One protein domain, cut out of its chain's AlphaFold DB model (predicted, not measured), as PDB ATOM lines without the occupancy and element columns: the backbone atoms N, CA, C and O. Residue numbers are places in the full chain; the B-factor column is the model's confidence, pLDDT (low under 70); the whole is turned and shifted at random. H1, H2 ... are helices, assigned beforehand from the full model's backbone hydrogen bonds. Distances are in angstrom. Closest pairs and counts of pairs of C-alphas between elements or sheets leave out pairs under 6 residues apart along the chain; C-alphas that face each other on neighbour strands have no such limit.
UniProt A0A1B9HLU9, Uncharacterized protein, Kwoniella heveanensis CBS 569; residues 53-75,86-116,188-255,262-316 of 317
ATOM      1  N   GLY A  53     106.980  86.703  47.616       94.25
ATOM      2  CA  GLY A  53     106.195  86.565  48.853       94.25
ATOM      3  C   GLY A  53     105.531  87.871  49.326       94.25
ATOM      4  O   GLY A  53     104.302  87.896  49.488       94.25
ATOM      5  N   PRO A  54     106.296  88.969  49.486       96.69
ATOM      6  CA  PRO A  54     105.752  90.272  49.870       96.69
ATOM      7  C   PRO A  54     104.725  90.803  48.873       96.69
ATOM      8  O   PRO A  54     103.628  91.209  49.252       96.69
ATOM      9  N   VAL A  55     105.054  90.735  47.586       96.44
ATOM     10  CA  VAL A  55     104.203  91.259  46.522       96.44
ATOM     11  C   VAL A  55     102.909  90.456  46.384       96.44
ATOM     12  O   VAL A  55     101.828  91.030  46.276       96.44
ATOM     13  N   ARG A  56     102.979  89.126  46.467       95.62
ATOM     14  CA  ARG A  56     101.794  88.265  46.462       95.62
ATOM     15  C   ARG A  56     100.887  88.547  47.657       95.62
ATOM     16  O   ARG A  56      99.678  88.650  47.481       95.62
ATOM     17  N   SER A  57     101.467  88.738  48.844       96.88
ATOM     18  CA  SER A  57     100.707  89.117  50.043       96.88
ATOM     19  C   SER A  57      99.985  90.456  49.868       96.88
ATOM     20  O   SER A  57      98.878  90.622  50.374       96.88
ATOM     21  N   LEU A  58     100.591  91.403  49.144       97.69
ATOM     22  CA  LEU A  58      99.974  92.685  48.807       97.69
ATOM     23  C   LEU A  58      98.799  92.528  47.836       97.69
ATOM     24  O   LEU A  58      97.752  93.134  48.054       97.69
ATOM     25  N   VAL A  59      98.937  91.686  46.808       97.25
ATOM     26  CA  VAL A  59      97.841  91.392  45.868       97.25
ATOM     27  C   VAL A  59      96.677  90.688  46.571       97.25
ATOM     28  O   VAL A  59      95.530  91.083  46.387       97.25
ATOM     29  N   GLU A  60      96.957  89.684  47.405       96.38
ATOM     30  CA  GLU A  60      95.933  88.968  48.180       96.38
ATOM     31  C   GLU A  60      95.197  89.921  49.136       96.38
ATOM     32  O   GLU A  60      93.971  89.915  49.203       96.38
ATOM     33  N   PHE A  61      95.921  90.827  49.799       97.81
ATOM     34  CA  PHE A  61      95.308  91.835  50.664       97.81
ATOM     35  C   PHE A  61      94.435  92.842  49.904       97.81
ATOM     36  O   PHE A  61      93.348  93.205  50.357       97.81
ATOM     37  N   TRP A  62      94.897  93.293  48.736       98.00
ATOM     38  CA  TRP A  62      94.116  94.151  47.848       98.00
ATOM     39  C   TRP A  62      92.835  93.456  47.359       98.00
ATOM     40  O   TRP A  62      91.775  94.087  47.305       98.00
ATOM     41  N   GLU A  63      92.910  92.157  47.052       97.50
ATOM     42  CA  GLU A  63      91.747  91.336  46.707       97.50
ATOM     43  C   GLU A  63      90.754  91.283  47.877       97.50
ATOM     44  O   GLU A  63      89.568  91.560  47.684       97.50
ATOM     45  N   ASP A  64      91.230  90.984  49.088       97.31
ATOM     46  CA  ASP A  64      90.408  90.871  50.298       97.31
ATOM     47  C   ASP A  64      89.684  92.185  50.633       97.31
ATOM     48  O   ASP A  64      88.489  92.191  50.960       97.31
ATOM     49  N   ARG A  65      90.378  93.319  50.495       97.50
ATOM     50  CA  ARG A  65      89.784  94.655  50.650       97.50
ATOM     51  C   ARG A  65      88.746  94.945  49.570       97.50
ATOM     52  O   ARG A  65      87.656  95.400  49.903       97.50
ATOM     53  N   GLY A  66      89.015  94.576  48.319       96.94
ATOM     54  CA  GLY A  66      88.037  94.669  47.233       96.94
ATOM     55  C   GLY A  66      86.780  93.827  47.480       96.94
ATOM     56  O   GLY A  66      85.671  94.281  47.205       96.94
ATOM     57  N   ARG A  67      86.919  92.624  48.057       96.19
ATOM     58  CA  ARG A  67      85.771  91.787  48.460       96.19
ATOM     59  C   ARG A  67      84.991  92.392  49.631       96.19
ATOM     60  O   ARG A  67      83.769  92.291  49.658       96.19
ATOM     61  N   SER A  68      85.675  93.055  50.559       95.88
ATOM     62  CA  SER A  68      85.030  93.778  51.665       95.88
ATOM     63  C   SER A  68      84.236  94.990  51.158       95.88
ATOM     64  O   SER A  68      83.121  95.246  51.611       95.88
ATOM     65  N   GLU A  69      84.755  95.701  50.153       95.56
ATOM     66  CA  GLU A  69      84.040  96.802  49.501       95.56
ATOM     67  C   GLU A  69      82.754  96.338  48.809       95.56
ATOM     68  O   GLU A  69      81.738  97.033  48.879       95.56
ATOM     69  N   MET A  70      82.746  95.148  48.201       94.56
ATOM     70  CA  MET A  70      81.522  94.556  47.637       94.56
ATOM     71  C   MET A  70      80.412  94.404  48.689       94.56
ATOM     72  O   MET A  70      79.232  94.500  48.358       94.56
ATOM     73  N   GLU A  71      80.776  94.191  49.956       91.88
ATOM     74  CA  GLU A  71      79.829  94.042  51.058       91.88
ATOM     75  C   GLU A  71      79.339  95.386  51.626       91.88
ATOM     76  O   GLU A  71      78.147  95.533  51.920       91.88
ATOM     77  N   GLY A  72      80.233  96.373  51.766       84.69
ATOM     78  CA  GLY A  72      79.967  97.621  52.495       84.69
ATOM     79  C   GLY A  72      78.801  98.462  51.959       84.69
ATOM     80  O   GLY A  72      78.138  99.162  52.721       84.69
ATOM     81  N   GLN A  73      78.471  98.362  50.667       68.75
ATOM     82  CA  GLN A  73      77.385  99.152  50.066       68.75
ATOM     83  C   GLN A  73      75.982  98.687  50.493       68.75
ATOM     84  O   GLN A  73      75.015  99.441  50.388       68.75
ATOM     85  N   GLN A  74      75.861  97.471  51.028       67.31
ATOM     86  CA  GLN A  74      74.574  96.906  51.432       67.31
ATOM     87  C   GLN A  74      74.056  97.454  52.766       67.31
ATOM     88  O   GLN A  74      72.883  97.275  53.072       67.31
ATOM     89  N   GLN A  75      74.910  98.099  53.567       70.12
ATOM     90  CA  GLN A  75      74.535  98.571  54.905       70.12
ATOM     91  C   GLN A  75      73.898  99.972  54.902       70.12
ATOM     92  O   GLN A  75      73.205 100.315  55.852       70.12
ATOM     93  N   LEU A  86      73.300  91.255  41.108       94.69
ATOM     94  CA  LEU A  86      74.631  90.702  40.870       94.69
ATOM     95  C   LEU A  86      75.498  91.651  40.033       94.69
ATOM     96  O   LEU A  86      76.707  91.732  40.240       94.69
ATOM     97  N   GLU A  87      74.868  92.382  39.113       96.06
ATOM     98  CA  GLU A  87      75.535  93.374  38.273       96.06
ATOM     99  C   GLU A  87      76.115  94.519  39.105       96.06
ATOM    100  O   GLU A  87      77.267  94.889  38.892       96.06
ATOM    101  N   GLN A  88      75.384  95.020  40.103       94.75
ATOM    102  CA  GLN A  88      75.856  96.101  40.976       94.75
ATOM    103  C   GLN A  88      77.062  95.667  41.815       94.75
ATOM    104  O   GLN A  88      78.068  96.372  41.875       94.75
ATOM    105  N   VAL A  89      76.985  94.473  42.414       95.88
ATOM    106  CA  VAL A  89      78.060  93.907  43.243       95.88
ATOM    107  C   VAL A  89      79.354  93.741  42.437       95.88
ATOM    108  O   VAL A  89      80.430  94.133  42.893       95.88
ATOM    109  N   LEU A  90      79.262  93.192  41.223       97.38
ATOM    110  CA  LEU A  90      80.428  92.988  40.362       97.38
ATOM    111  C   LEU A  90      80.927  94.281  39.709       97.38
ATOM    112  O   LEU A  90      82.135  94.425  39.536       97.38
ATOM    113  N   SER A  91      80.042  95.231  39.399       97.25
ATOM    114  CA  SER A  91      80.428  96.549  38.874       97.25
ATOM    115  C   SER A  91      81.274  97.305  39.891       97.25
ATOM    116  O   SER A  91      82.347  97.789  39.546       97.25
ATOM    117  N   LYS A  92      80.880  97.284  41.170       96.56
ATOM    118  CA  LYS A  92      81.679  97.873  42.251       96.56
ATOM    119  C   LYS A  92      83.058  97.221  42.367       96.56
ATOM    120  O   LYS A  92      84.074  97.896  42.529       96.56
ATOM    121  N   ARG A  93      83.122  95.889  42.256       97.75
ATOM    122  CA  ARG A  93      84.409  95.182  42.263       97.75
ATOM    123  C   ARG A  93      85.283  95.583  41.075       97.75
ATOM    124  O   ARG A  93      86.498  95.693  41.236       97.75
ATOM    125  N   LEU A  94      84.677  95.798  39.912       97.69
ATOM    126  CA  LEU A  94      85.366  96.222  38.700       97.69
ATOM    127  C   LEU A  94      85.885  97.664  38.814       97.69
ATOM    128  O   LEU A  94      87.003  97.938  38.392       97.69
ATOM    129  N   GLU A  95      85.126  98.559  39.446       97.25
ATOM    130  CA  GLU A  95      85.563  99.919  39.791       97.25
ATOM    131  C   GLU A  95      86.767  99.902  40.744       97.25
ATOM    132  O   GLU A  95      87.748 100.606  40.507       97.25
ATOM    133  N   TRP A  96      86.747  99.032  41.764       97.56
ATOM    134  CA  TRP A  96      87.901  98.809  42.645       97.56
ATOM    135  C   TRP A  96      89.138  98.335  41.868       97.56
ATOM    136  O   TRP A  96      90.247  98.805  42.118       97.56
ATOM    137  N   SER A  97      88.957  97.446  40.884       97.12
ATOM    138  CA  SER A  97      90.041  97.050  39.971       97.12
ATOM    139  C   SER A  97      90.528  98.178  39.078       97.12
ATOM    140  O   SER A  97      91.726  98.290  38.834       97.12
ATOM    141  N   ALA A  98      89.630  99.034  38.605       96.81
ATOM    142  CA  ALA A  98      89.988 100.144  37.740       96.81
ATOM    143  C   ALA A  98      90.818 101.217  38.459       96.81
ATOM    144  O   ALA A  98      91.660 101.836  37.813       96.81
ATOM    145  N   ALA A  99      90.641 101.397  39.773       96.31
ATOM    146  CA  ALA A  99      91.396 102.366  40.574       96.31
ATOM    147  C   ALA A  99      92.910 102.082  40.635       96.31
ATOM    148  O   ALA A  99      93.709 102.989  40.840       96.31
ATOM    149  N   VAL A 100      93.309 100.825  40.442       95.44
ATOM    150  CA  VAL A 100      94.717 100.395  40.392       95.44
ATOM    151  C   VAL A 100      95.385 100.768  39.064       95.44
ATOM    152  O   VAL A 100      96.599 100.940  38.987       95.44
ATOM    153  N   GLY A 101      94.584 100.885  38.010       93.25
ATOM    154  CA  GLY A 101      95.025 101.263  36.680       93.25
ATOM    155  C   GLY A 101      95.877 100.210  35.960       93.25
ATOM    156  O   GLY A 101      95.555  99.021  35.972       93.25
ATOM    157  N   GLU A 102      96.952 100.647  35.299       92.88
ATOM    158  CA  GLU A 102      97.838  99.789  34.488       92.88
ATOM    159  C   GLU A 102      98.572  98.714  35.308       92.88
ATOM    160  O   GLU A 102      98.909  97.639  34.804       92.88
ATOM    161  N   HIS A 103      98.733  98.956  36.608       95.56
ATOM    162  CA  HIS A 103      99.390  98.054  37.549       95.56
ATOM    163  C   HIS A 103      98.607  96.762  37.813       95.56
ATOM    164  O   HIS A 103      99.141  95.807  38.382       95.56
ATOM    165  N   LEU A 104      97.356  96.668  37.349       95.69
ATOM    166  CA  LEU A 104      96.570  95.440  37.440       95.69
ATOM    167  C   LEU A 104      97.234  94.278  36.678       95.69
ATOM    168  O   LEU A 104      97.171  93.132  37.120       95.69
ATOM    169  N   VAL A 105      97.930  94.557  35.567       94.44
ATOM    170  CA  VAL A 105      98.679  93.534  34.815       94.44
ATOM    171  C   VAL A 105      99.785  92.922  35.678       94.44
ATOM    172  O   VAL A 105      99.995  91.707  35.648       94.44
ATOM    173  N   GLU A 106     100.453  93.743  36.488       94.50
ATOM    174  CA  GLU A 106     101.490  93.291  37.410       94.50
ATOM    175  C   GLU A 106     100.899  92.449  38.545       94.50
ATOM    176  O   GLU A 106     101.439  91.387  38.852       94.50
ATOM    177  N   ALA A 107      99.740  92.825  39.099       95.94
ATOM    178  CA  ALA A 107      99.025  91.978  40.061       95.94
ATOM    179  C   ALA A 107      98.776  90.571  39.498       95.94
ATOM    180  O   ALA A 107      99.064  89.564  40.149       95.94
ATOM    181  N   TYR A 108      98.307  90.495  38.250       94.62
ATOM    182  CA  TYR A 108      98.093  89.232  37.555       94.62
ATOM    183  C   TYR A 108      99.384  88.452  37.319       94.62
ATOM    184  O   TYR A 108      99.399  87.234  37.503       94.62
ATOM    185  N   ALA A 109     100.467  89.127  36.933       93.00
ATOM    186  CA  ALA A 109     101.771  88.492  36.791       93.00
ATOM    187  C   ALA A 109     102.223  87.878  38.125       93.00
ATOM    188  O   ALA A 109     102.609  86.710  38.168       93.00
ATOM    189  N   ASN A 110     102.074  88.612  39.226       93.31
ATOM    190  CA  ASN A 110     102.443  88.162  40.567       93.31
ATOM    191  C   ASN A 110     101.594  86.986  41.074       93.31
ATOM    192  O   ASN A 110     102.118  86.127  41.780       93.31
ATOM    193  N   LEU A 111     100.319  86.898  40.683       91.94
ATOM    194  CA  LEU A 111      99.460  85.744  40.988       91.94
ATOM    195  C   LEU A 111      99.845  84.482  40.206       91.94
ATOM    196  O   LEU A 111      99.642  83.369  40.694       91.94
ATOM    197  N   ILE A 112     100.365  84.640  38.986       91.00
ATOM    198  CA  ILE A 112     100.792  83.520  38.132       91.00
ATOM    199  C   ILE A 112     102.184  83.023  38.542       91.00
ATOM    200  O   ILE A 112     102.475  81.834  38.382       91.00
ATOM    201  N   THR A 113     103.031  83.916  39.067       89.88
ATOM    202  CA  THR A 113     104.390  83.587  39.502       89.88
ATOM    203  C   THR A 113     104.356  82.549  40.632       89.88
ATOM    204  O   THR A 113     103.784  82.800  41.698       89.88
ATOM    205  N   PRO A 114     104.965  81.364  40.443       86.88
ATOM    206  CA  PRO A 114     105.044  80.369  41.501       86.88
ATOM    207  C   PRO A 114     105.910  80.901  42.650       86.88
ATOM    208  O   PRO A 114     106.984  81.455  42.422       86.88
ATOM    209  N   SER A 115     105.475  80.692  43.896       84.06
ATOM    210  CA  SER A 115     106.238  81.126  45.080       84.06
ATOM    211  C   SER A 115     107.599  80.429  45.198       84.06
ATOM    212  O   SER A 115     108.516  80.958  45.812       84.06
ATOM    213  N   SER A 116     107.725  79.240  44.610       79.25
ATOM    214  CA  SER A 116     108.977  78.506  44.484       79.25
ATOM    215  C   SER A 116     109.024  77.908  43.088       79.25
ATOM    216  O   SER A 116     108.191  77.068  42.752       79.25
ATOM    217  N   ASN A 188     101.425  79.241  36.496       76.19
ATOM    218  CA  ASN A 188     100.215  78.714  37.096       76.19
ATOM    219  C   ASN A 188      99.015  79.465  36.491       76.19
ATOM    220  O   ASN A 188      98.641  80.519  37.012       76.19
ATOM    221  N   PRO A 189      98.401  78.975  35.389       75.38
ATOM    222  CA  PRO A 189      97.265  79.660  34.770       75.38
ATOM    223  C   PRO A 189      96.049  79.714  35.706       75.38
ATOM    224  O   PRO A 189      95.106  80.461  35.462       75.38
ATOM    225  N   ILE A 190      96.077  78.938  36.792       85.31
ATOM    226  CA  ILE A 190      95.008  78.849  37.777       85.31
ATOM    227  C   ILE A 190      95.005  80.082  38.691       85.31
ATOM    228  O   ILE A 190      93.983  80.350  39.308       85.31
ATOM    229  N   GLY A 191      96.082  80.879  38.758       88.81
ATOM    230  CA  GLY A 191      96.137  82.090  39.594       88.81
ATOM    231  C   GLY A 191      95.001  83.086  39.295       88.81
ATOM    232  O   GLY A 191      94.145  83.296  40.156       88.81
ATOM    233  N   PRO A 192      94.922  83.633  38.064       91.19
ATOM    234  CA  PRO A 192      93.837  84.521  37.632       91.19
ATOM    235  C   PRO A 192      92.444  83.900  37.794       91.19
ATOM    236  O   PRO A 192      91.497  84.570  38.201       91.19
ATOM    237  N   LEU A 193      92.323  82.600  37.506       91.00
ATOM    238  CA  LEU A 193      91.063  81.878  37.640       91.00
ATOM    239  C   LEU A 193      90.630  81.757  39.104       91.00
ATOM    240  O   LEU A 193      89.462  81.961  39.405       91.00
ATOM    241  N   THR A 194      91.559  81.469  40.016       92.75
ATOM    242  CA  THR A 194      91.297  81.377  41.462       92.75
ATOM    243  C   THR A 194      90.863  82.724  42.017       92.75
ATOM    244  O   THR A 194      89.915  82.795  42.793       92.75
ATOM    245  N   TYR A 195      91.528  83.795  41.588       95.25
ATOM    246  CA  TYR A 195      91.152  85.164  41.925       95.25
ATOM    247  C   TYR A 195      89.704  85.468  41.499       95.25
ATOM    248  O   TYR A 195      88.869  85.851  42.319       95.25
ATOM    249  N   ALA A 196      89.353  85.199  40.241       95.88
ATOM    250  CA  ALA A 196      87.995  85.429  39.757       95.88
ATOM    251  C   ALA A 196      86.960  84.497  40.392       95.88
ATOM    252  O   ALA A 196      85.820  84.897  40.623       95.88
ATOM    253  N   TRP A 197      87.360  83.267  40.707       95.12
ATOM    254  CA  TRP A 197      86.536  82.306  41.423       95.12
ATOM    255  C   TRP A 197      86.126  82.836  42.794       95.12
ATOM    256  O   TRP A 197      84.951  82.777  43.140       95.12
ATOM    257  N   ARG A 198      87.071  83.384  43.567       95.81
ATOM    258  CA  ARG A 198      86.797  83.970  44.891       95.81
ATOM    259  C   ARG A 198      85.862  85.174  44.801       95.81
ATOM    260  O   ARG A 198      84.970  85.317  45.631       95.81
ATOM    261  N   ILE A 199      86.025  86.013  43.777       96.88
ATOM    262  CA  ILE A 199      85.118  87.140  43.512       96.88
ATOM    263  C   ILE A 199      83.710  86.638  43.179       96.88
ATOM    264  O   ILE A 199      82.734  87.135  43.740       96.88
ATOM    265  N   ALA A 200      83.598  85.639  42.302       96.19
ATOM    266  CA  ALA A 200      82.324  85.030  41.937       96.19
ATOM    267  C   ALA A 200      81.634  84.382  43.146       96.19
ATOM    268  O   ALA A 200      80.432  84.560  43.333       96.19
ATOM    269  N   ASP A 201      82.390  83.675  43.985       94.81
ATOM    270  CA  ASP A 201      81.888  83.055  45.210       94.81
ATOM    271  C   ASP A 201      81.333  84.102  46.185       94.81
ATOM    272  O   ASP A 201      80.186  83.990  46.618       94.81
ATOM    273  N   GLN A 202      82.084  85.179  46.436       95.25
ATOM    274  CA  GLN A 202      81.630  86.290  47.276       95.25
ATOM    275  C   GLN A 202      80.389  86.979  46.693       95.25
ATOM    276  O   GLN A 202      79.448  87.290  47.423       95.25
ATOM    277  N   ALA A 203      80.353  87.213  45.381       95.75
ATOM    278  CA  ALA A 203      79.210  87.845  44.729       95.75
ATOM    279  C   ALA A 203      77.941  86.982  44.848       95.75
ATOM    280  O   ALA A 203      76.876  87.494  45.196       95.75
ATOM    281  N   LEU A 204      78.057  85.668  44.630       93.75
ATOM    282  CA  LEU A 204      76.952  84.725  44.819       93.75
ATOM    283  C   LEU A 204      76.525  84.642  46.287       93.75
ATOM    284  O   LEU A 204      75.328  84.615  46.562       93.75
ATOM    285  N   TYR A 205      77.467  84.655  47.230       92.19
ATOM    286  CA  TYR A 205      77.166  84.691  48.663       92.19
ATOM    287  C   TYR A 205      76.326  85.923  49.035       92.19
ATOM    288  O   TYR A 205      75.262  85.800  49.651       92.19
ATOM    289  N   LEU A 206      76.760  87.107  48.595       91.38
ATOM    290  CA  LEU A 206      76.087  88.377  48.871       91.38
ATOM    291  C   LEU A 206      74.690  88.464  48.241       91.38
ATOM    292  O   LEU A 206      73.785  89.028  48.853       91.38
ATOM    293  N   VAL A 207      74.506  87.916  47.037       91.44
ATOM    294  CA  VAL A 207      73.225  87.963  46.313       91.44
ATOM    295  C   VAL A 207      72.262  86.869  46.776       91.44
ATOM    296  O   VAL A 207      71.062  87.115  46.906       91.44
ATOM    297  N   GLU A 208      72.754  85.652  47.010       89.38
ATOM    298  CA  GLU A 208      71.898  84.490  47.255       89.38
ATOM    299  C   GLU A 208      71.750  84.105  48.721       89.38
ATOM    300  O   GLU A 208      70.715  83.531  49.059       89.38
ATOM    301  N   GLN A 209      72.762  84.304  49.567       83.50
ATOM    302  CA  GLN A 209      72.774  83.741  50.924       83.50
ATOM    303  C   GLN A 209      72.491  84.785  51.995       83.50
ATOM    304  O   GLN A 209      71.719  84.510  52.907       83.50
ATOM    305  N   LYS A 210      73.050  85.992  51.862       82.62
ATOM    306  CA  LYS A 210      72.998  87.011  52.919       82.62
ATOM    307  C   LYS A 210      71.582  87.427  53.340       82.62
ATOM    308  O   LYS A 210      71.360  87.719  54.508       82.62
ATOM    309  N   ASN A 211      70.622  87.405  52.414       80.75
ATOM    310  CA  ASN A 211      69.232  87.794  52.679       80.75
ATOM    311  C   ASN A 211      68.291  86.611  52.965       80.75
ATOM    312  O   ASN A 211      67.092  86.820  53.143       80.75
ATOM    313  N   LYS A 212      68.785  85.365  52.969       82.75
ATOM    314  CA  LYS A 212      67.940  84.207  53.281       82.75
ATOM    315  C   LYS A 212      67.846  84.023  54.797       82.75
ATOM    316  O   LYS A 212      68.874  84.090  55.469       82.75
ATOM    317  N   PRO A 213      66.649  83.755  55.351       82.50
ATOM    318  CA  PRO A 213      66.520  83.448  56.767       82.50
ATOM    319  C   PRO A 213      67.325  82.185  57.092       82.50
ATOM    320  O   PRO A 213      67.245  81.177  56.381       82.50
ATOM    321  N   VAL A 214      68.110  82.255  58.168       81.38
ATOM    322  CA  VAL A 214      68.906  81.135  58.684       81.38
ATOM    323  C   VAL A 214      67.986  79.919  58.854       81.38
ATOM    324  O   VAL A 214      67.019  79.976  59.607       81.38
ATOM    325  N   GLY A 215      68.254  78.838  58.114       78.69
ATOM    326  CA  GLY A 215      67.460  77.600  58.144       78.69
ATOM    327  C   GLY A 215      66.701  77.265  56.856       78.69
ATOM    328  O   GLY A 215      66.297  76.116  56.681       78.69
ATOM    329  N   GLN A 216      66.565  78.196  55.904       77.31
ATOM    330  CA  GLN A 216      66.089  77.851  54.559       77.31
ATOM    331  C   GLN A 216      67.221  77.235  53.732       77.31
ATOM    332  O   GLN A 216      67.920  77.907  52.972       77.31
ATOM    333  N   ILE A 217      67.398  75.923  53.882       72.19
ATOM    334  CA  ILE A 217      68.254  75.147  52.990       72.19
ATOM    335  C   ILE A 217      67.563  75.129  51.629       72.19
ATOM    336  O   ILE A 217      66.474  74.567  51.486       72.19
ATOM    337  N   LYS A 218      68.177  75.773  50.630       70.50
ATOM    338  CA  LYS A 218      67.730  75.628  49.244       70.50
ATOM    339  C   LYS A 218      67.778  74.127  48.945       70.50
ATOM    340  O   LYS A 218      68.762  73.460  49.259       70.50
ATOM    341  N   ARG A 219      66.679  73.580  48.443       71.31
ATOM    342  CA  ARG A 219      66.629  72.188  48.012       71.31
ATOM    343  C   ARG A 219      66.854  72.163  46.509       71.31
ATOM    344  O   ARG A 219      66.346  73.038  45.808       71.31
ATOM    345  N   GLY A 220      67.690  71.239  46.052       64.25
ATOM    346  CA  GLY A 220      67.824  70.945  44.632       64.25
ATOM    347  C   GLY A 220      66.540  70.324  44.094       64.25
ATOM    348  O   GLY A 220      65.610  70.040  44.853       64.25
ATOM    349  N   TYR A 221      66.509  70.084  42.789       57.44
ATOM    350  CA  TYR A 221      65.372  69.459  42.116       57.44
ATOM    351  C   TYR A 221      64.955  68.121  42.765       57.44
ATOM    352  O   TYR A 221      63.771  67.856  42.957       57.44
ATOM    353  N   TRP A 222      65.925  67.340  43.255       58.31
ATOM    354  CA  TRP A 222      65.705  66.071  43.968       58.31
ATOM    355  C   TRP A 222      65.291  66.208  45.442       58.31
ATOM    356  O   TRP A 222      65.351  65.243  46.198       58.31
ATOM    357  N   ASN A 223      64.892  67.400  45.896       60.53
ATOM    358  CA  ASN A 223      64.662  67.727  47.310       60.53
ATOM    359  C   ASN A 223      65.875  67.517  48.237       60.53
ATOM    360  O   ASN A 223      65.764  67.682  49.455       60.53
ATOM    361  N   GLU A 224      67.038  67.211  47.675       65.69
ATOM    362  CA  GLU A 224      68.293  67.126  48.403       65.69
ATOM    363  C   GLU A 224      68.723  68.532  48.835       65.69
ATOM    364  O   GLU A 224      68.471  69.503  48.111       65.69
ATOM    365  N   PRO A 225      69.359  68.697  50.008       58.31
ATOM    366  CA  PRO A 225      70.012  69.961  50.321       58.31
ATOM    367  C   PRO A 225      70.975  70.270  49.169       58.31
ATOM    368  O   PRO A 225      71.821  69.426  48.880       58.31
ATOM    369  N   VAL A 226      70.846  71.418  48.475       62.62
ATOM    370  CA  VAL A 226      71.837  71.778  47.438       62.62
ATOM    371  C   VAL A 226      73.161  72.013  48.146       62.62
ATOM    372  O   VAL A 226      73.462  73.102  48.632       62.62
ATOM    373  N   GLY A 227      73.926  70.936  48.251       63.94
ATOM    374  CA  GLY A 227      75.327  70.960  48.583       63.94
ATOM    375  C   GLY A 227      76.136  71.453  47.383       63.94
ATOM    376  O   GLY A 227      75.592  72.036  46.437       63.94
ATOM    377  N   PRO A 228      77.450  71.215  47.391       72.50
ATOM    378  CA  PRO A 228      78.322  71.493  46.257       72.50
ATOM    379  C   PRO A 228      78.060  70.496  45.107       72.50
ATOM    380  O   PRO A 228      78.887  69.640  44.813       72.50
ATOM    381  N   GLY A 229      76.884  70.566  44.478       78.69
ATOM    382  CA  GLY A 229      76.549  69.799  43.273       78.69
ATOM    383  C   GLY A 229      77.151  70.417  42.001       78.69
ATOM    384  O   GLY A 229      77.685  71.524  42.049       78.69
ATOM    385  N   PRO A 230      77.049  69.766  40.830       80.19
ATOM    386  CA  PRO A 230      77.604  70.285  39.573       80.19
ATOM    387  C   PRO A 230      77.152  71.716  39.235       80.19
ATOM    388  O   PRO A 230      77.970  72.546  38.845       80.19
ATOM    389  N   GLU A 231      75.883  72.054  39.483       82.50
ATOM    390  CA  GLU A 231      75.345  73.409  39.290       82.50
ATOM    391  C   GLU A 231      76.094  74.483  40.090       82.50
ATOM    392  O   GLU A 231      76.293  75.601  39.612       82.50
ATOM    393  N   TRP A 232      76.522  74.144  41.311       85.31
ATOM    394  CA  TRP A 232      77.273  75.033  42.195       85.31
ATOM    395  C   TRP A 232      78.614  75.425  41.562       85.31
ATOM    396  O   TRP A 232      79.019  76.590  41.646       85.31
ATOM    397  N   TYR A 233      79.275  74.475  40.893       86.69
ATOM    398  CA  TYR A 233      80.522  74.708  40.164       86.69
ATOM    399  C   TYR A 233      80.263  75.460  38.857       86.69
ATOM    400  O   TYR A 233      80.958  76.434  38.579       86.69
ATOM    401  N   THR A 234      79.238  75.078  38.090       88.50
ATOM    402  CA  THR A 234      78.898  75.733  36.816       88.50
ATOM    403  C   THR A 234      78.566  77.211  37.008       88.50
ATOM    404  O   THR A 234      79.083  78.054  36.272       88.50
ATOM    405  N   LYS A 235      77.786  77.556  38.043       91.38
ATOM    406  CA  LYS A 235      77.477  78.953  38.394       91.38
ATOM    407  C   LYS A 235      78.744  79.752  38.696       91.38
ATOM    408  O   LYS A 235      78.924  80.844  38.162       91.38
ATOM    409  N   ARG A 236      79.668  79.193  39.484       93.12
ATOM    410  CA  ARG A 236      80.939  79.855  39.823       93.12
ATOM    411  C   ARG A 236      81.867  80.007  38.634       93.12
ATOM    412  O   ARG A 236      82.374  81.102  38.426       93.12
ATOM    413  N   ILE A 237      82.064  78.953  37.844       93.19
ATOM    414  CA  ILE A 237      82.917  78.999  36.648       93.19
ATOM    415  C   ILE A 237      82.353  80.000  35.646       93.19
ATOM    416  O   ILE A 237      83.094  80.841  35.143       93.19
ATOM    417  N   GLY A 238      81.047  79.932  35.375       93.38
ATOM    418  CA  GLY A 238      80.382  80.821  34.430       93.38
ATOM    419  C   GLY A 238      80.489  82.281  34.857       93.38
ATOM    420  O   GLY A 238      80.851  83.133  34.046       93.38
ATOM    421  N   LEU A 239      80.259  82.559  36.142       96.00
ATOM    422  CA  LEU A 239      80.360  83.908  36.681       96.00
ATOM    423  C   LEU A 239      81.808  84.415  36.728       96.00
ATOM    424  O   LEU A 239      82.066  85.555  36.346       96.00
ATOM    425  N   ALA A 240      82.762  83.573  37.133       95.81
ATOM    426  CA  ALA A 240      84.185  83.904  37.127       95.81
ATOM    427  C   ALA A 240      84.681  84.210  35.706       95.81
ATOM    428  O   ALA A 240      85.402  85.183  35.501       95.81
ATOM    429  N   ALA A 241      84.250  83.433  34.707       94.88
ATOM    430  CA  ALA A 241      84.573  83.674  33.303       94.88
ATOM    431  C   ALA A 241      83.933  84.969  32.771       94.88
ATOM    432  O   ALA A 241      84.594  85.728  32.059       94.88
ATOM    433  N   ALA A 242      82.674  85.243  33.131       95.88
ATOM    434  CA  ALA A 242      81.988  86.487  32.784       95.88
ATOM    435  C   ALA A 242      82.706  87.717  33.367       95.88
ATOM    436  O   ALA A 242      82.906  88.705  32.654       95.88
ATOM    437  N   TYR A 243      83.139  87.628  34.630       97.25
ATOM    438  CA  TYR A 243      83.899  88.671  35.314       97.25
ATOM    439  C   TYR A 243      85.289  88.871  34.696       97.25
ATOM    440  O   TYR A 243      85.616  89.990  34.309       97.25
ATOM    441  N   LEU A 244      86.078  87.804  34.511       95.69
ATOM    442  CA  LEU A 244      87.411  87.892  33.893       95.69
ATOM    443  C   LEU A 244      87.365  88.479  32.488       95.69
ATOM    444  O   LEU A 244      88.216  89.287  32.124       95.69
ATOM    445  N   SER A 245      86.369  88.086  31.694       94.88
ATOM    446  CA  SER A 245      86.167  88.639  30.355       94.88
ATOM    447  C   SER A 245      85.928  90.152  30.405       94.88
ATOM    448  O   SER A 245      86.533  90.893  29.628       94.88
ATOM    449  N   ALA A 246      85.124  90.638  31.353       96.94
ATOM    450  CA  ALA A 246      84.910  92.070  31.542       96.94
ATOM    451  C   ALA A 246      86.176  92.789  32.039       96.94
ATOM    452  O   ALA A 246      86.576  93.801  31.469       96.94
ATOM    453  N   GLU A 247      86.854  92.241  33.048       96.75
ATOM    454  CA  GLU A 247      88.068  92.825  33.628       96.75
ATOM    455  C   GLU A 247      89.251  92.827  32.658       96.75
ATOM    456  O   GLU A 247      90.073  93.738  32.696       96.75
ATOM    457  N   SER A 248      89.302  91.890  31.707       95.38
ATOM    458  CA  SER A 248      90.310  91.893  30.641       95.38
ATOM    459  C   SER A 248      90.307  93.188  29.815       95.38
ATOM    460  O   SER A 248      91.344  93.575  29.280       95.38
ATOM    461  N   ARG A 249      89.173  93.906  29.760       96.44
ATOM    462  CA  ARG A 249      89.076  95.224  29.116       96.44
ATOM    463  C   ARG A 249      89.850  96.306  29.868       96.44
ATOM    464  O   ARG A 249      90.330  97.233  29.230       96.44
ATOM    465  N   LEU A 250      90.027  96.170  31.183       95.81
ATOM    466  CA  LEU A 250      90.836  97.094  31.985       95.81
ATOM    467  C   LEU A 250      92.341  96.928  31.745       95.81
ATOM    468  O   LEU A 250      93.091  97.857  32.021       95.81
ATOM    469  N   LEU A 251      92.772  95.769  31.232       94.12
ATOM    470  CA  LEU A 251      94.181  95.442  30.970       94.12
ATOM    471  C   LEU A 251      94.695  95.999  29.634       94.12
ATOM    472  O   LEU A 251      95.790  95.648  29.198       94.12
ATOM    473  N   GLN A 252      93.903  96.826  28.950       92.69
ATOM    474  CA  GLN A 252      94.320  97.460  27.707       92.69
ATOM    475  C   GLN A 252      95.341  98.574  27.986       92.69
ATOM    476  O   GLN A 252      95.197  99.299  28.974       92.69
ATOM    477  N   PRO A 253      96.361  98.745  27.122       90.31
ATOM    478  CA  PRO A 253      97.358  99.793  27.296       90.31
ATOM    479  C   PRO A 253      96.696 101.173  27.306       90.31
ATOM    480  O   PRO A 253      95.712 101.425  26.600       90.31
ATOM    481  N   TYR A 254      97.230 102.075  28.126       90.62
ATOM    482  CA  TYR A 254      96.707 103.431  28.221       90.62
ATOM    483  C   TYR A 254      97.153 104.263  27.017       90.62
ATOM    484  O   TYR A 254      98.280 104.114  26.534       90.62
ATOM    485  N   PRO A 255      96.293 105.162  26.511       89.81
ATOM    486  CA  PRO A 255      96.719 106.114  25.500       89.81
ATOM    487  C   PRO A 255      97.809 107.021  26.094       89.81
ATOM    488  O   PRO A 255      97.613 107.629  27.143       89.81
ATOM    489  N   GLN A 262      91.608 108.268  36.535       90.81
ATOM    490  CA  GLN A 262      90.607 107.240  36.278       90.81
ATOM    491  C   GLN A 262      90.950 106.436  35.021       90.81
ATOM    492  O   GLN A 262      91.325 107.003  33.995       90.81
ATOM    493  N   ASN A 263      90.782 105.114  35.096       93.69
ATOM    494  CA  ASN A 263      91.031 104.210  33.977       93.69
ATOM    495  C   ASN A 263      90.071 104.514  32.801       93.69
ATOM    496  O   ASN A 263      88.854 104.375  32.975       93.69
ATOM    497  N   PRO A 264      90.576 104.867  31.600       95.38
ATOM    498  CA  PRO A 264      89.737 105.220  30.450       95.38
ATOM    499  C   PRO A 264      88.901 104.041  29.927       95.38
ATOM    500  O   PRO A 264      87.887 104.244  29.259       95.38
ATOM    501  N   HIS A 265      89.286 102.805  30.255       96.00
ATOM    502  CA  HIS A 265      88.635 101.580  29.784       96.00
ATOM    503  C   HIS A 265      87.511 101.088  30.705       96.00
ATOM    504  O   HIS A 265      86.834 100.109  30.381       96.00
ATOM    505  N   LEU A 266      87.268 101.759  31.838       96.94
ATOM    506  CA  LEU A 266      86.230 101.366  32.797       96.94
ATOM    507  C   LEU A 266      84.815 101.290  32.175       96.94
ATOM    508  O   LEU A 266      84.151 100.273  32.384       96.94
ATOM    509  N   PRO A 267      84.343 102.256  31.358       97.50
ATOM    510  CA  PRO A 267      83.017 102.159  30.734       97.50
ATOM    511  C   PRO A 267      82.879 100.951  29.790       97.50
ATOM    512  O   PRO A 267      81.841 100.281  29.754       97.50
ATOM    513  N   ALA A 268      83.941 100.630  29.045       96.94
ATOM    514  CA  ALA A 268      83.982  99.454  28.179       96.94
ATOM    515  C   ALA A 268      83.951  98.148  28.994       96.94
ATOM    516  O   ALA A 268      83.276  97.193  28.615       96.94
ATOM    517  N   ALA A 269      84.634  98.114  30.140       97.25
ATOM    518  CA  ALA A 269      84.618  96.970  31.044       97.25
ATOM    519  C   ALA A 269      83.230  96.757  31.685       97.25
ATOM    520  O   ALA A 269      82.734  95.631  31.704       97.25
ATOM    521  N   LEU A 270      82.562  97.825  32.135       97.75
ATOM    522  CA  LEU A 270      81.213  97.760  32.717       97.75
ATOM    523  C   LEU A 270      80.156  97.324  31.691       97.75
ATOM    524  O   LEU A 270      79.338  96.445  31.966       97.75
ATOM    525  N   SER A 271      80.199  97.875  30.475       97.69
ATOM    526  CA  SER A 271      79.302  97.434  29.396       97.69
ATOM    527  C   SER A 271      79.520  95.959  29.037       97.69
ATOM    528  O   SER A 271      78.543  95.212  28.918       97.69
ATOM    529  N   ALA A 272      80.777  95.501  28.963       96.50
ATOM    530  CA  ALA A 272      81.105  94.090  28.765       96.50
ATOM    531  C   ALA A 272      80.582  93.206  29.909       96.50
ATOM    532  O   ALA A 272      80.012  92.150  29.639       96.50
ATOM    533  N   LEU A 273      80.703  93.646  31.166       97.50
ATOM    534  CA  LEU A 273      80.159  92.941  32.329       97.50
ATOM    535  C   LEU A 273      78.644  92.750  32.208       97.50
ATOM    536  O   LEU A 273      78.168  91.623  32.330       97.50
ATOM    537  N   SER A 274      77.895  93.814  31.903       97.56
ATOM    538  CA  SER A 274      76.434  93.744  31.752       97.56
ATOM    539  C   SER A 274      76.015  92.753  30.656       97.56
ATOM    540  O   SER A 274      75.117  91.928  30.849       97.56
ATOM    541  N   SER A 275      76.712  92.768  29.513       97.06
ATOM    542  CA  SER A 275      76.474  91.843  28.402       97.06
ATOM    543  C   SER A 275      76.802  90.403  28.799       97.06
ATOM    544  O   SER A 275      75.999  89.500  28.564       97.06
ATOM    545  N   ASN A 276      77.950  90.180  29.443       95.62
ATOM    546  CA  ASN A 276      78.380  88.858  29.894       95.62
ATOM    547  C   ASN A 276      77.422  88.277  30.941       95.62
ATOM    548  O   ASN A 276      77.132  87.083  30.902       95.62
ATOM    549  N   LEU A 277      76.890  89.106  31.846       96.31
ATOM    550  CA  LEU A 277      75.916  88.684  32.853       96.31
ATOM    551  C   LEU A 277      74.560  88.322  32.245       96.31
ATOM    552  O   LEU A 277      73.931  87.377  32.717       96.31
ATOM    553  N   LYS A 278      74.111  89.015  31.191       96.19
ATOM    554  CA  LYS A 278      72.901  88.629  30.443       96.19
ATOM    555  C   LYS A 278      73.066  87.251  29.803       96.19
ATOM    556  O   LYS A 278      72.207  86.395  30.001       96.19
ATOM    557  N   THR A 279      74.191  87.017  29.126       93.62
ATOM    558  CA  THR A 279      74.514  85.709  28.532       93.62
ATOM    559  C   THR A 279      74.648  84.624  29.598       93.62
ATOM    560  O   THR A 279      74.115  83.534  29.439       93.62
ATOM    561  N   TYR A 280      75.313  84.916  30.717       94.00
ATOM    562  CA  TYR A 280      75.418  83.997  31.850       94.00
ATOM    563  C   TYR A 280      74.040  83.632  32.424       94.00
ATOM    564  O   TYR A 280      73.758  82.467  32.677       94.00
ATOM    565  N   ARG A 281      73.148  84.614  32.606       94.44
ATOM    566  CA  ARG A 281      71.784  84.359  33.089       94.44
ATOM    567  C   ARG A 281      70.998  83.503  32.103       94.44
ATOM    568  O   ARG A 281      70.336  82.573  32.548       94.44
ATOM    569  N   SER A 282      71.094  83.776  30.798       92.25
ATOM    570  CA  SER A 282      70.396  82.966  29.797       92.25
ATOM    571  C   SER A 282      70.915  81.530  29.788       92.25
ATOM    572  O   SER A 282      70.108  80.610  29.830       92.25
ATOM    573  N   THR A 283      72.235  81.317  29.818       88.44
ATOM    574  CA  THR A 283      72.821  79.965  29.807       88.44
ATOM    575  C   THR A 283      72.490  79.179  31.068       88.44
ATOM    576  O   THR A 283      72.107  78.018  30.964       88.44
ATOM    577  N   ILE A 284      72.561  79.801  32.249       88.62
ATOM    578  CA  ILE A 284      72.160  79.152  33.502       88.62
ATOM    579  C   ILE A 284      70.660  78.847  33.509       88.62
ATOM    580  O   ILE A 284      70.283  77.754  33.912       88.62
ATOM    581  N   SER A 285      69.809  79.758  33.027       88.75
ATOM    582  CA  SER A 285      68.368  79.492  32.947       88.75
ATOM    583  C   SER A 285      68.031  78.374  31.960       88.75
ATOM    584  O   SER A 285      67.122  77.595  32.217       88.75
ATOM    585  N   SER A 286      68.773  78.254  30.853       86.06
ATOM    586  CA  SER A 286      68.631  77.120  29.940       86.06
ATOM    587  C   SER A 286      69.035  75.828  30.638       86.06
ATOM    588  O   SER A 286      68.233  74.909  30.656       86.06
ATOM    589  N   LEU A 287      70.200  75.800  31.299       82.44
ATOM    590  CA  LEU A 287      70.698  74.631  32.035       82.44
ATOM    591  C   LEU A 287      69.742  74.161  33.142       82.44
ATOM    592  O   LEU A 287      69.572  72.960  33.312       82.44
ATOM    593  N   GLU A 288      69.113  75.088  33.872       81.56
ATOM    594  CA  GLU A 288      68.104  74.759  34.894       81.56
ATOM    595  C   GLU A 288      66.830  74.152  34.276       81.56
ATOM    596  O   GLU A 288      66.150  73.364  34.923       81.56
ATOM    597  N   ASN A 289      66.514  74.482  33.018       80.50
ATOM    598  CA  ASN A 289      65.355  73.942  32.303       80.50
ATOM    599  C   ASN A 289      65.675  72.667  31.492       80.50
ATOM    600  O   ASN A 289      64.752  71.928  31.149       80.50
ATOM    601  N   THR A 290      66.943  72.404  31.150       67.31
ATOM    602  CA  THR A 290      67.362  71.322  30.238       67.31
ATOM    603  C   THR A 290      68.049  70.139  30.923       67.31
ATOM    604  O   THR A 290      68.879  69.480  30.304       67.31
ATOM    605  N   GLU A 291      67.634  69.766  32.142       61.38
ATOM    606  CA  GLU A 291      68.135  68.590  32.894       61.38
ATOM    607  C   GLU A 291      68.183  67.257  32.095       61.38
ATOM    608  O   GLU A 291      68.833  66.307  32.527       61.38
ATOM    609  N   GLN A 292      67.560  67.167  30.912       57.66
ATOM    610  CA  GLN A 292      67.616  65.999  30.020       57.66
ATOM    611  C   GLN A 292      68.650  66.065  28.874       57.66
ATOM    612  O   GLN A 292      68.868  65.044  28.224       57.66
ATOM    613  N   ASN A 293      69.317  67.195  28.609       54.94
ATOM    614  CA  ASN A 293      70.202  67.339  27.444       54.94
ATOM    615  C   ASN A 293      71.652  67.681  27.825       54.94
ATOM    616  O   ASN A 293      72.044  68.839  27.937       54.94
ATOM    617  N   LEU A 294      72.497  66.644  27.872       59.06
ATOM    618  CA  LEU A 294      73.968  66.747  27.920       59.06
ATOM    619  C   LEU A 294      74.566  67.635  26.803       59.06
ATOM    620  O   LEU A 294      75.705  68.085  26.925       59.06
ATOM    621  N   GLY A 295      73.813  67.909  25.731       62.69
ATOM    622  CA  GLY A 295      74.227  68.764  24.615       62.69
ATOM    623  C   GLY A 295      74.502  70.227  24.990       62.69
ATOM    624  O   GLY A 295      75.397  70.834  24.409       62.69
ATOM    625  N   ASP A 296      73.827  70.784  26.001       64.06
ATOM    626  CA  ASP A 296      73.995  72.203  26.368       64.06
ATOM    627  C   ASP A 296      75.269  72.471  27.187       64.06
ATOM    628  O   ASP A 296      75.821  73.577  27.161       64.06
ATOM    629  N   VAL A 297      75.814  71.442  27.847       64.94
ATOM    630  CA  VAL A 297      77.130  71.520  28.504       64.94
ATOM    631  C   VAL A 297      78.222  71.827  27.474       64.94
ATOM    632  O   VAL A 297      79.149  72.583  27.768       64.94
ATOM    633  N   ALA A 298      78.088  71.317  26.244       68.75
ATOM    634  CA  ALA A 298      79.017  71.626  25.161       68.75
ATOM    635  C   ALA A 298      78.983  73.117  24.789       68.75
ATOM    636  O   ALA A 298      80.042  73.718  24.625       68.75
ATOM    637  N   GLY A 299      77.800  73.742  24.752       73.12
ATOM    638  CA  GLY A 299      77.657  75.179  24.491       73.12
ATOM    639  C   GLY A 299      78.278  76.051  25.587       73.12
ATOM    640  O   GLY A 299      78.917  77.063  25.297       73.12
ATOM    641  N   PHE A 300      78.168  75.636  26.855       73.56
ATOM    642  CA  PHE A 300      78.851  76.313  27.960       73.56
ATOM    643  C   PHE A 300      80.377  76.183  27.863       73.56
ATOM    644  O   PHE A 300      81.090  77.179  27.999       73.56
ATOM    645  N   ILE A 301      80.888  74.978  27.591       75.62
ATOM    646  CA  ILE A 301      82.327  74.750  27.394       75.62
ATOM    647  C   ILE A 301      82.835  75.565  26.204       75.62
ATOM    648  O   ILE A 301      83.901  76.170  26.292       75.62
ATOM    649  N   GLU A 302      82.068  75.645  25.119       79.50
ATOM    650  CA  GLU A 302      82.402  76.469  23.961       79.50
ATOM    651  C   GLU A 302      82.426  77.961  24.317       79.50
ATOM    652  O   GLU A 302      83.350  78.667  23.916       79.50
ATOM    653  N   PHE A 303      81.469  78.449  25.111       77.81
ATOM    654  CA  PHE A 303      81.462  79.829  25.606       77.81
ATOM    655  C   PHE A 303      82.699  80.137  26.462       77.81
ATOM    656  O   PHE A 303      83.387  81.133  26.216       77.81
ATOM    657  N   VAL A 304      83.023  79.274  27.431       75.44
ATOM    658  CA  VAL A 304      84.224  79.416  28.273       75.44
ATOM    659  C   VAL A 304      85.486  79.351  27.411       75.44
ATOM    660  O   VAL A 304      86.363  80.205  27.538       75.44
ATOM    661  N   GLY A 305      85.546  78.401  26.477       76.44
ATOM    662  CA  GLY A 305      86.652  78.228  25.541       76.44
ATOM    663  C   GLY A 305      86.866  79.450  24.649       76.44
ATOM    664  O   GLY A 305      87.987  79.945  24.555       76.44
ATOM    665  N   LYS A 306      85.801  80.005  24.058       77.75
ATOM    666  CA  LYS A 306      85.849  81.236  23.249       77.75
ATOM    667  C   LYS A 306      86.272  82.450  24.076       77.75
ATOM    668  O   LYS A 306      87.065  83.261  23.598       77.75
ATOM    669  N   SER A 307      85.793  82.559  25.317       70.06
ATOM    670  CA  SER A 307      86.205  83.614  26.250       70.06
ATOM    671  C   SER A 307      87.711  83.541  26.538       70.06
ATOM    672  O   SER A 307      88.428  84.532  26.398       70.06
ATOM    673  N   TRP A 308      88.228  82.344  26.830       75.06
ATOM    674  CA  TRP A 308      89.655  82.122  27.082       75.06
ATOM    675  C   TRP A 308      90.507  82.341  25.835       75.06
ATOM    676  O   TRP A 308      91.560  82.972  25.910       75.06
ATOM    677  N   GLN A 309      90.040  81.889  24.673       75.25
ATOM    678  CA  GLN A 309      90.716  82.126  23.402       75.25
ATOM    679  C   GLN A 309      90.832  83.626  23.102       75.25
ATOM    680  O   GLN A 309      91.873  84.068  22.616       75.25
ATOM    681  N   GLY A 310      89.803  84.417  23.427       73.31
ATOM    682  CA  GLY A 310      89.840  85.876  23.327       73.31
ATOM    683  C   GLY A 310      90.929  86.498  24.204       73.31
ATOM    684  O   GLY A 310      91.719  87.298  23.708       73.31
ATOM    685  N   ILE A 311      91.018  86.071  25.469       66.31
ATOM    686  CA  ILE A 311      92.030  86.541  26.435       66.31
ATOM    687  C   ILE A 311      93.449  86.172  25.985       66.31
ATOM    688  O   ILE A 311      94.373  86.977  26.095       66.31
ATOM    689  N   ILE A 312      93.639  84.952  25.473       69.44
ATOM    690  CA  ILE A 312      94.938  84.502  24.965       69.44
ATOM    691  C   ILE A 312      95.314  85.341  23.744       69.44
ATOM    692  O   ILE A 312      96.404  85.903  23.699       69.44
ATOM    693  N   ARG A 313      94.405  85.492  22.774       75.06
ATOM    694  CA  ARG A 313      94.677  86.228  21.534       75.06
ATOM    695  C   ARG A 313      94.972  87.708  21.779       75.06
ATOM    696  O   ARG A 313      95.848  88.242  21.110       75.06
ATOM    697  N   SER A 314      94.309  88.356  22.738       56.75
ATOM    698  CA  SER A 314      94.532  89.779  23.042       56.75
ATOM    699  C   SER A 314      95.882  90.080  23.697       56.75
ATOM    700  O   SER A 314      96.222  91.244  23.842       56.75
ATOM    701  N   ARG A 315      96.640  89.064  24.131       56.84
ATOM    702  CA  ARG A 315      97.996  89.244  24.674       56.84
ATOM    703  C   ARG A 315      99.101  89.138  23.620       56.84
ATOM    704  O   ARG A 315     100.239  89.472  23.927       56.84
ATOM    705  N   TYR A 316      98.787  88.650  22.418       54.84
ATOM    706  CA  TYR A 316      99.773  88.385  21.360       54.84
ATOM    707  C   TYR A 316      99.677  89.338  20.154       54.84
ATOM    708  O   TYR A 316     100.420  89.149  19.193       54.84
TER     709      TYR A 316
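Overview. This is residues 53 to 75, 86 to 116, 188 to 255 and 262 to 316 of the 317 residues of an uncharacterized protein of Kwoniella heveanensis CBS 569 (UniProt A0A1B9HLU9). H5 runs through the core of a compact helical bundle, with H4 crossing it on one side and H6 and H7 side by side with it on the other. H1 and H2 pack on H4, and H3 lies across one end. The 177 printed residues, with seven named helices, H1 to H7, and no named strand, are all helix by class; H1, H2, H4, H5, H6 and H7 run up and down, each against the one before. The radius of gyration of the C-alphas is 17.1 A; the spans are 51 by 38 by 37 A.

Arrangement. H1, residues 53 to 72, touches H2, residues 86 to 98, with residues 66 to 70 alone, at a steep tilt of 39 degrees; the closest C-alphas, of Met 70 and Val 89, are 5.6 A apart. H3, residues 101 to 112, touches H4, residues 190 to 209, with residues 108 to 112 alone; the closest C-alphas, of Ile 112 and Gly 191, are 5.1 A apart. The hub, H5, residues 230 to 251, touches H4 with residues 236 to 244 alone, at a steep tilt of 64 degrees, C-alphas 196 and 240 closest at 4.9 A. H6, residues 266 to 289, touches H5 at a shallow tilt of 17 degrees, opposite ways, C-alphas 246 and 273 closest at 4.9 A. H7, residues 295 to 313, forms a hairpin with H6; they only just touch, with 3 pairs of C-alphas within 8 A, those of Leu 287 and Asp 296 closest at 7.0 A. Every O i to N i+4 pair is within hydrogen-bond range in H2, H4 and H6, against 15 of 16 in H1, 6 of 8 in H3, 15 of 18 in H5 and 14 of 15 in H7.

Along the chain. H1 begins at C-alpha 53 (106.195, 86.565, 48.853), and H7 ends at C-alpha 313 (94.677, 86.228, 21.534). H5 spans 31.3 A and H6 34.5 A.

Size, cuts and confidence. Three cuts leave C-alpha gaps of 16.1 A from 75 to 86, 11.5 A from 116 to 188 and 12.4 A from 255 to 262. The link from H4 to H5 is long. pLDDT is under 70 for 24 residues, among them 220 to 227 and 290 to 298.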